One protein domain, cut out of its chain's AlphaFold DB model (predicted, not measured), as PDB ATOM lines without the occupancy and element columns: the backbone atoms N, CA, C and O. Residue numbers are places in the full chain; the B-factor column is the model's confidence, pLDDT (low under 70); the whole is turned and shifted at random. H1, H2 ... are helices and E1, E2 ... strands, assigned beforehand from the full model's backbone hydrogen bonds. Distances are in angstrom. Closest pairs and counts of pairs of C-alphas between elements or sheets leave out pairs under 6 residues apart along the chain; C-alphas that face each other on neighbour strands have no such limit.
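AT A GLANCE: This is residues 6 to 63 of the 156 residues of an uncharacterized protein of Acidianus manzaensis (UniProt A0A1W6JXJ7). The long hairpin E2 and E3, with short E1 beside E2, forms a small sheet; H1 sits at the end where E2 begins, and after E3 the backbone folds back into H2. The 58 printed residues run E1 H1 E2 E3 H2, class mixed; the sheet, E1 - E2 - E3, is antiparallel. The whole is compact, radius of gyration of the C-alphas 11.8 A, spanning 32 by 24 by 16 A.

HOW THE PARTS SIT: E1, residues 6 to 9, is antiparallel to E2, residues 31 to 37, at 143 degrees; N 7 and O 34 are 2.8 A apart. H1, residues 17 to 25, only grazes the sheet; its closest C-alpha to E2 is Ile 24, 6.1 A from that of Asp 31. E2 and E3, residues 40 to 47, form a hairpin at 166 degrees; N 33 and O 45 are 2.9 A apart. H2, residues 54 to 61, only grazes the sheet with residues 57 to 61; the closest C-alphas of E3 and H2, Phe 44 and Gln 61, are 7.5 A apart. H1 and H2 are apart. Every O i to N i+4 pair of H1 is within hydrogen-bond range; H2 has 1 of 4, and 3 of 5 for O i to N i+3.

IN THESE COORDINATES: E1 begins at C-alpha 6 (-33.478, 5.471, -95.719) and spans 9.9 A, H1 12.2 A, E2 20.1 A, E3 21.2 A; H2 spans 11.7 A, ending at C-alpha 61 (-40.518, 4.623, -83.385).

THE WHOLE: The C-alphas farthest apart, Lys 26 and Asn 38, are 34.0 A apart. The printed part has no cut and no long link. pLDDT is under 70 at residues 48 to 59 and 61 to 63.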
ATOM      1  N   ILE A   6     -32.254   6.246 -95.938       87.44
ATOM      2  CA  ILE A   6     -33.478   5.471 -95.719       87.44
ATOM      3  C   ILE A   6     -33.097   4.040 -95.344       87.44
ATOM      4  O   ILE A   6     -32.380   3.358 -96.077       87.44
ATOM      5  N   PHE A   7     -33.617   3.582 -94.212       84.06
ATOM      6  CA  PHE A   7     -33.349   2.276 -93.629       84.06
ATOM      7  C   PHE A   7     -34.628   1.464 -93.617       84.06
ATOM      8  O   PHE A   7     -35.654   1.924 -93.123       84.06
ATOM      9  N   ARG A   8     -34.553   0.239 -94.129       84.12
ATOM     10  CA  ARG A   8     -35.641  -0.724 -94.006       84.12
ATOM     11  C   ARG A   8     -35.398  -1.614 -92.796       84.12
ATOM     12  O   ARG A   8     -34.308  -2.166 -92.655       84.12
ATOM     13  N   VAL A   9     -36.406  -1.758 -91.945       81.06
ATOM     14  CA  VAL A   9     -36.358  -2.659 -90.786       81.06
ATOM     15  C   VAL A   9     -36.857  -4.042 -91.201       81.06
ATOM     16  O   VAL A   9     -37.867  -4.145 -91.889       81.06
ATOM     17  N   SER A  10     -36.168  -5.096 -90.762       79.69
ATOM     18  CA  SER A  10     -36.654  -6.478 -90.835       79.69
ATOM     19  C   SER A  10     -36.622  -7.113 -89.446       79.69
ATOM     20  O   SER A  10     -35.730  -6.815 -88.646       79.69
ATOM     21  N   PHE A  11     -37.594  -7.975 -89.142       76.81
ATOM     22  CA  PHE A  11     -37.652  -8.690 -87.860       76.81
ATOM     23  C   PHE A  11     -37.063 -10.098 -87.960       76.81
ATOM     24  O   PHE A  11     -36.684 -10.684 -86.945       76.81
ATOM     25  N   VAL A  12     -36.944 -10.620 -89.182       78.38
ATOM     26  CA  VAL A  12     -36.340 -11.915 -89.498       78.38
ATOM     27  C   VAL A  12     -35.072 -11.696 -90.344       78.38
ATOM     28  O   VAL A  12     -34.998 -10.733 -91.120       78.38
ATOM     29  N   PRO A  13     -34.033 -12.541 -90.194       76.50
ATOM     30  CA  PRO A  13     -32.911 -12.547 -91.124       76.50
ATOM     31  C   PRO A  13     -33.330 -13.130 -92.483       76.50
ATOM     32  O   PRO A  13     -33.909 -14.211 -92.539       76.50
ATOM     33  N   TYR A  14     -32.961 -12.449 -93.568       78.31
ATOM     34  CA  TYR A  14     -33.123 -12.937 -94.942       78.31
ATOM     35  C   TYR A  14     -31.771 -13.083 -95.626       78.31
ATOM     36  O   TYR A  14     -30.839 -12.322 -95.357       78.31
ATOM     37  N   HIS A  15     -31.671 -14.040 -96.544       74.06
ATOM     38  CA  HIS A  15     -30.449 -14.308 -97.295       74.06
ATOM     39  C   HIS A  15     -30.237 -13.324 -98.449       74.06
ATOM     40  O   HIS A  15     -29.100 -13.123 -98.878       74.06
ATOM     41  N   SER A  16     -31.305 -12.693 -98.945       75.19
ATOM     42  CA  SER A  16     -31.214 -11.657 -99.974       75.19
ATOM     43  C   SER A  16     -32.301 -10.592 -99.848       75.19
ATOM     44  O   SER A  16     -33.338 -10.791 -99.209       75.19
ATOM     45  N   LEU A  17     -32.087  -9.449-100.507       79.06
ATOM     46  CA  LEU A  17     -33.104  -8.402-100.589       79.06
ATOM     47  C   LEU A  17     -34.332  -8.883-101.357       79.06
ATOM     48  O   LEU A  17     -35.451  -8.515-101.010       79.06
ATOM     49  N   LYS A  18     -34.142  -9.722-102.381       81.56
ATOM     50  CA  LYS A  18     -35.250 -10.352-103.102       81.56
ATOM     51  C   LYS A  18     -36.104 -11.234-102.190       81.56
ATOM     52  O   LYS A  18     -37.323 -11.261-102.344       81.56
ATOM     53  N   GLU A  19     -35.488 -11.961-101.264       84.00
ATOM     54  CA  GLU A  19     -36.213 -12.778-100.290       84.00
ATOM     55  C   GLU A  19     -37.043 -11.906 -99.338       84.00
ATOM     56  O   GLU A  19     -38.239 -12.155 -99.186       84.00
ATOM     57  N   LEU A  20     -36.453 -10.829 -98.807       85.25
ATOM     58  CA  LEU A  20     -37.160  -9.834 -97.995       85.25
ATOM     59  C   LEU A  20     -38.327  -9.185 -98.762       85.25
ATOM     60  O   LEU A  20     -39.448  -9.139 -98.263       85.25
ATOM     61  N   ASP A  21     -38.099  -8.727 -99.999       85.69
ATOM     62  CA  ASP A  21     -39.139  -8.128-100.849       85.69
ATOM     63  C   ASP A  21     -40.291  -9.128-101.112       85.69
ATOM     64  O   ASP A  21     -41.474  -8.767-101.109       85.69
ATOM     65  N   ASN A  22     -39.969 -10.413-101.298       87.81
ATOM     66  CA  ASN A  22     -40.966 -11.474-101.435       87.81
ATOM     67  C   ASN A  22     -41.746 -11.708-100.131       87.81
ATOM     68  O   ASN A  22     -42.958 -11.900-100.191       87.81
ATOM     69  N   ALA A  23     -41.088 -11.688 -98.971       86.31
ATOM     70  CA  ALA A  23     -41.754 -11.817 -97.676       86.31
ATOM     71  C   ALA A  23     -42.719 -10.650 -97.424       86.31
ATOM     72  O   ALA A  23     -43.876 -10.881 -97.079       86.31
ATOM     73  N   ILE A  24     -42.296  -9.417 -97.710       86.50
ATOM     74  CA  ILE A  24     -43.141  -8.216 -97.631       86.50
ATOM     75  C   ILE A  24     -44.369  -8.352 -98.543       86.50
ATOM     76  O   ILE A  24     -45.507  -8.213 -98.096       86.50
ATOM     77  N   SER A  25     -44.163  -8.674 -99.825       87.50
ATOM     78  CA  SER A  25     -45.269  -8.789-100.794       87.50
ATOM     79  C   SER A  25     -46.258  -9.910-100.463       87.50
ATOM     80  O   SER A  25     -47.448  -9.783-100.751       87.50
ATOM     81  N   LYS A  26     -45.789 -10.988 -99.826       88.06
ATOM     82  CA  LYS A  26     -46.621 -12.103 -99.354       88.06
ATOM     83  C   LYS A  26     -47.249 -11.863 -97.983       88.06
ATOM     84  O   LYS A  26     -47.876 -12.782 -97.467       88.06
ATOM     85  N   GLN A  27     -47.092 -10.672 -97.398       83.00
ATOM     86  CA  GLN A  27     -47.558 -10.377 -96.042       83.00
ATOM     87  C   GLN A  27     -46.984 -11.381 -95.025       83.00
ATOM     88  O   GLN A  27     -47.704 -11.947 -94.207       83.00
ATOM     89  N   GLY A  28     -45.684 -11.654 -95.111       81.94
ATOM     90  CA  GLY A  28     -44.911 -12.394 -94.110       81.94
ATOM     91  C   GLY A  28     -44.064 -11.492 -93.206       81.94
ATOM     92  O   GLY A  28     -43.634 -11.940 -92.152       81.94
ATOM     93  N   GLU A  29     -43.857 -10.232 -93.594       82.88
ATOM     94  CA  GLU A  29     -43.032  -9.229 -92.903       82.88
ATOM     95  C   GLU A  29     -43.673  -7.838 -93.079       82.88
ATOM     96  O   GLU A  29     -44.334  -7.590 -94.093       82.88
ATOM     97  N   ASP A  30     -43.484  -6.939 -92.112       82.81
ATOM     98  CA  ASP A  30     -43.860  -5.524 -92.236       82.81
ATOM     99  C   ASP A  30     -42.848  -4.757 -93.115       82.81
ATOM    100  O   ASP A  30     -41.640  -4.944 -92.990       82.81
ATOM    101  N   ASP A  31     -43.321  -3.833 -93.961       86.00
ATOM    102  CA  ASP A  31     -42.445  -2.902 -94.694       86.00
ATOM    103  C   ASP A  31     -42.382  -1.572 -93.944       86.00
ATOM    104  O   ASP A  31     -43.285  -0.732 -94.028       86.00
ATOM    105  N   ILE A  32     -41.324  -1.423 -93.148       85.69
ATOM    106  CA  ILE A  32     -41.052  -0.233 -92.342       85.69
ATOM    107  C   ILE A  32     -39.813   0.449 -92.904       85.69
ATOM    108  O   ILE A  32     -38.733  -0.146 -92.922       85.69
ATOM    109  N   LEU A  33     -39.965   1.706 -93.314       87.94
ATOM    110  CA  LEU A  33     -38.884   2.560 -93.791       87.94
ATOM    111  C   LEU A  33     -38.696   3.730 -92.828       87.94
ATOM    112  O   LEU A  33     -39.651   4.429 -92.492       87.94
ATOM    113  N   ILE A  34     -37.461   3.952 -92.395       87.19
ATOM    114  CA  ILE A  34     -37.090   5.034 -91.486       87.19
ATOM    115  C   ILE A  34     -36.034   5.891 -92.161       87.19
ATOM    116  O   ILE A  34     -35.005   5.379 -92.599       87.19
ATOM    117  N   GLU A  35     -36.261   7.194 -92.231       88.94
ATOM    118  CA  GLU A  35     -35.306   8.129 -92.815       88.94
ATOM    119  C   GLU A  35     -34.587   8.919 -91.724       88.94
ATOM    120  O   GLU A  35     -35.220   9.526 -90.854       88.94
ATOM    121  N   TYR A  36     -33.258   8.945 -91.804       87.31
ATOM    122  CA  TYR A  36     -32.397   9.723 -90.924       87.31
ATOM    123  C   TYR A  36     -31.681  10.828 -91.690       87.31
ATOM    124  O   TYR A  36     -31.115  10.602 -92.760       87.31
ATOM    125  N   LYS A  37     -31.643  12.018 -91.088       86.12
ATOM    126  CA  LYS A  37     -30.854  13.161 -91.556       86.12
ATOM    127  C   LYS A  37     -30.176  13.830 -90.372       86.12
ATOM    128  O   LYS A  37     -30.830  14.117 -89.369       86.12
ATOM    129  N   ASN A  38     -28.867  14.064 -90.458       82.25
ATOM    130  CA  ASN A  38     -28.043  14.528 -89.339       82.25
ATOM    131  C   ASN A  38     -28.246  13.696 -88.053       82.25
ATOM    132  O   ASN A  38     -28.244  14.235 -86.944       82.25
ATOM    133  N   GLY A  39     -28.482  12.386 -88.194       76.81
ATOM    134  CA  GLY A  39     -28.688  11.466 -87.070       76.81
ATOM    135  C   GLY A  39     -30.032  11.613 -86.352       76.81
ATOM    136  O   GLY A  39     -30.227  11.004 -85.306       76.81
ATOM    137  N   LYS A  40     -30.962  12.406 -86.895       82.44
ATOM    138  CA  LYS A  40     -32.338  12.520 -86.402       82.44
ATOM    139  C   LYS A  40     -33.290  11.824 -87.362       82.44
ATOM    140  O   LYS A  40     -33.149  11.974 -88.574       82.44
ATOM    141  N   GLN A  41     -34.261  11.101 -86.813       85.12
ATOM    142  CA  GLN A  41     -35.360  10.539 -87.593       85.12
ATOM    143  C   GLN A  41     -36.209  11.684 -88.151       85.12
ATOM    144  O   GLN A  41     -36.695  12.519 -87.387       85.12
ATOM    145  N   ILE A  42     -36.366  11.730 -89.474       88.25
ATOM    146  CA  ILE A  42     -37.184  12.736 -90.164       88.25
ATOM    147  C   ILE A  42     -38.464  12.148 -90.759       88.25
ATOM    148  O   ILE A  42     -39.451  12.872 -90.874       88.25
ATOM    149  N   SER A  43     -38.484  10.851 -91.080       87.38
ATOM    150  CA  SER A  43     -39.692  10.157 -91.534       87.38
ATOM    151  C   SER A  43     -39.733   8.702 -91.055       87.38
ATOM    152  O   SER A  43     -38.702   8.094 -90.758       87.38
ATOM    153  N   PHE A  44     -40.953   8.175 -90.915       86.06
ATOM    154  CA  PHE A  44     -41.245   6.796 -90.523       86.06
ATOM    155  C   PHE A  44     -42.469   6.322 -91.320       86.06
ATOM    156  O   PHE A  44     -43.606   6.678 -91.002       86.06
ATOM    157  N   GLU A  45     -42.241   5.569 -92.395       85.12
ATOM    158  CA  GLU A  45     -43.293   4.971 -93.221       85.12
ATOM    159  C   GLU A  45     -43.525   3.524 -92.777       85.12
ATOM    160  O   GLU A  45     -42.586   2.738 -92.665       85.12
ATOM    161  N   LYS A  46     -44.787   3.162 -92.533       81.81
ATOM    162  CA  LYS A  46     -45.175   1.826 -92.068       81.81
ATOM    163  C   LYS A  46     -46.286   1.255 -92.938       81.81
ATOM    164  O   LYS A  46     -47.433   1.699 -92.854       81.81
ATOM    165  N   LYS A  47     -45.973   0.214 -93.708       81.62
ATOM    166  CA  LYS A  47     -46.951  -0.621 -94.419       81.62
ATOM    167  C   LYS A  47     -47.090  -1.948 -93.684       81.62
ATOM    168  O   LYS A  47     -46.210  -2.802 -93.730       81.62
ATOM    169  N   ARG A  48     -48.198  -2.068 -92.950       66.44
ATOM    170  CA  ARG A  48     -48.449  -3.177 -92.026       66.44
ATOM    171  C   ARG A  48     -48.964  -4.418 -92.719       66.44
ATOM    172  O   ARG A  48     -49.880  -4.346 -93.538       66.44
ATOM    173  N   ASN A  49     -48.492  -5.543 -92.222       65.44
ATOM    174  CA  ASN A  49     -49.185  -6.801 -92.262       65.44
ATOM    175  C   ASN A  49     -50.235  -6.865 -91.136       65.44
ATOM    176  O   ASN A  49     -49.988  -6.468 -89.998       65.44
ATOM    177  N   ILE A  50     -51.422  -7.383 -91.441       62.00
ATOM    178  CA  ILE A  50     -52.501  -7.590 -90.464       62.00
ATOM    179  C   ILE A  50     -52.186  -8.685 -89.430       62.00
ATOM    180  O   ILE A  50     -52.869  -8.764 -88.412       62.00
ATOM    181  N   PHE A  51     -51.162  -9.510 -89.671       62.06
ATOM    182  CA  PHE A  51     -50.820 -10.662 -88.831       62.06
ATOM    183  C   PHE A  51     -49.675 -10.422 -87.823       62.06
ATOM    184  O   PHE A  51     -49.364 -11.328 -87.052       62.06
ATOM    185  N   MET A  52     -49.059  -9.231 -87.781       62.38
ATOM    186  CA  MET A  52     -47.981  -8.892 -86.830       62.38
ATOM    187  C   MET A  52     -48.481  -8.092 -85.609       62.38
ATOM    188  O   MET A  52     -49.305  -7.188 -85.739       62.38
ATOM    189  N   ASP A  53     -47.956  -8.397 -84.411       65.31
ATOM    190  CA  ASP A  53     -48.284  -7.687 -83.156       65.31
ATOM    191  C   ASP A  53     -47.833  -6.214 -83.220       65.31
ATOM    192  O   ASP A  53     -46.649  -5.904 -83.380       65.31
ATOM    193  N   SER A  54     -48.784  -5.288 -83.060       65.38
ATOM    194  CA  SER A  54     -48.560  -3.846 -83.208       65.38
ATOM    195  C   SER A  54     -47.602  -3.262 -82.169       65.38
ATOM    196  O   SER A  54     -46.912  -2.280 -82.460       65.38
ATOM    197  N   ARG A  55     -47.521  -3.883 -80.986       66.81
ATOM    198  CA  ARG A  55     -46.764  -3.373 -79.832       66.81
ATOM    199  C   ARG A  55     -45.255  -3.377 -80.059       66.81
ATOM    200  O   ARG A  55     -44.545  -2.572 -79.460       66.81
ATOM    201  N   SER A  56     -44.759  -4.274 -80.910       62.59
ATOM    202  CA  SER A  56     -43.330  -4.372 -81.225       62.59
ATOM    203  C   SER A  56     -42.862  -3.221 -82.111       62.59
ATOM    204  O   SER A  56     -41.766  -2.704 -81.923       62.59
ATOM    205  N   VAL A  57     -43.708  -2.774 -83.041       63.94
ATOM    206  CA  VAL A  57     -43.345  -1.724 -83.999       63.94
ATOM    207  C   VAL A  57     -43.466  -0.324 -83.404       63.94
ATOM    208  O   VAL A  57     -42.645   0.536 -83.699       63.94
ATOM    209  N   GLU A  58     -44.465  -0.088 -82.554       68.56
ATOM    210  CA  GLU A  58     -44.637   1.210 -81.878       68.56
ATOM    211  C   GLU A  58     -43.431   1.548 -80.997       68.56
ATOM    212  O   GLU A  58     -42.968   2.682 -80.989       68.56
ATOM    213  N   LYS A  59     -42.825   0.542 -80.355       68.62
ATOM    214  CA  LYS A  59     -41.590   0.733 -79.585       68.62
ATOM    215  C   LYS A  59     -40.394   1.146 -80.444       68.62
ATOM    216  O   LYS A  59     -39.528   1.852 -79.937       68.62
ATOM    217  N   ILE A  60     -40.326   0.732 -81.713       70.81
ATOM    218  CA  ILE A  60     -39.209   1.091 -82.605       70.81
ATOM    219  C   ILE A  60     -39.209   2.594 -82.893       70.81
ATOM    220  O   ILE A  60     -38.139   3.196 -82.916       70.81
ATOM    221  N   GLN A  61     -40.385   3.201 -83.057       69.38
ATOM    222  CA  GLN A  61     -40.518   4.623 -83.385       69.38
ATOM    223  C   GLN A  61     -39.891   5.546 -82.324       69.38
ATOM    224  O   GLN A  61     -39.332   6.582 -82.677       69.38
ATOM    225  N   ASP A  62     -39.943   5.149 -81.050       69.06
ATOM    226  CA  ASP A  62     -39.434   5.936 -79.917       69.06
ATOM    227  C   ASP A  62     -38.014   5.522 -79.475       69.06
ATOM    228  O   ASP A  62     -37.467   6.051 -78.503       69.06
ATOM    229  N   SER A  63     -37.404   4.550 -80.160       66.81
ATOM    230  CA  SER A  63     -36.110   3.973 -79.784       66.81
ATOM    231  C   SER A  63     -34.918   4.738 -80.368       66.81
ATOM    232  O   SER A  63     -34.971   5.279 -81.471       66.81
TER     233      SER A  63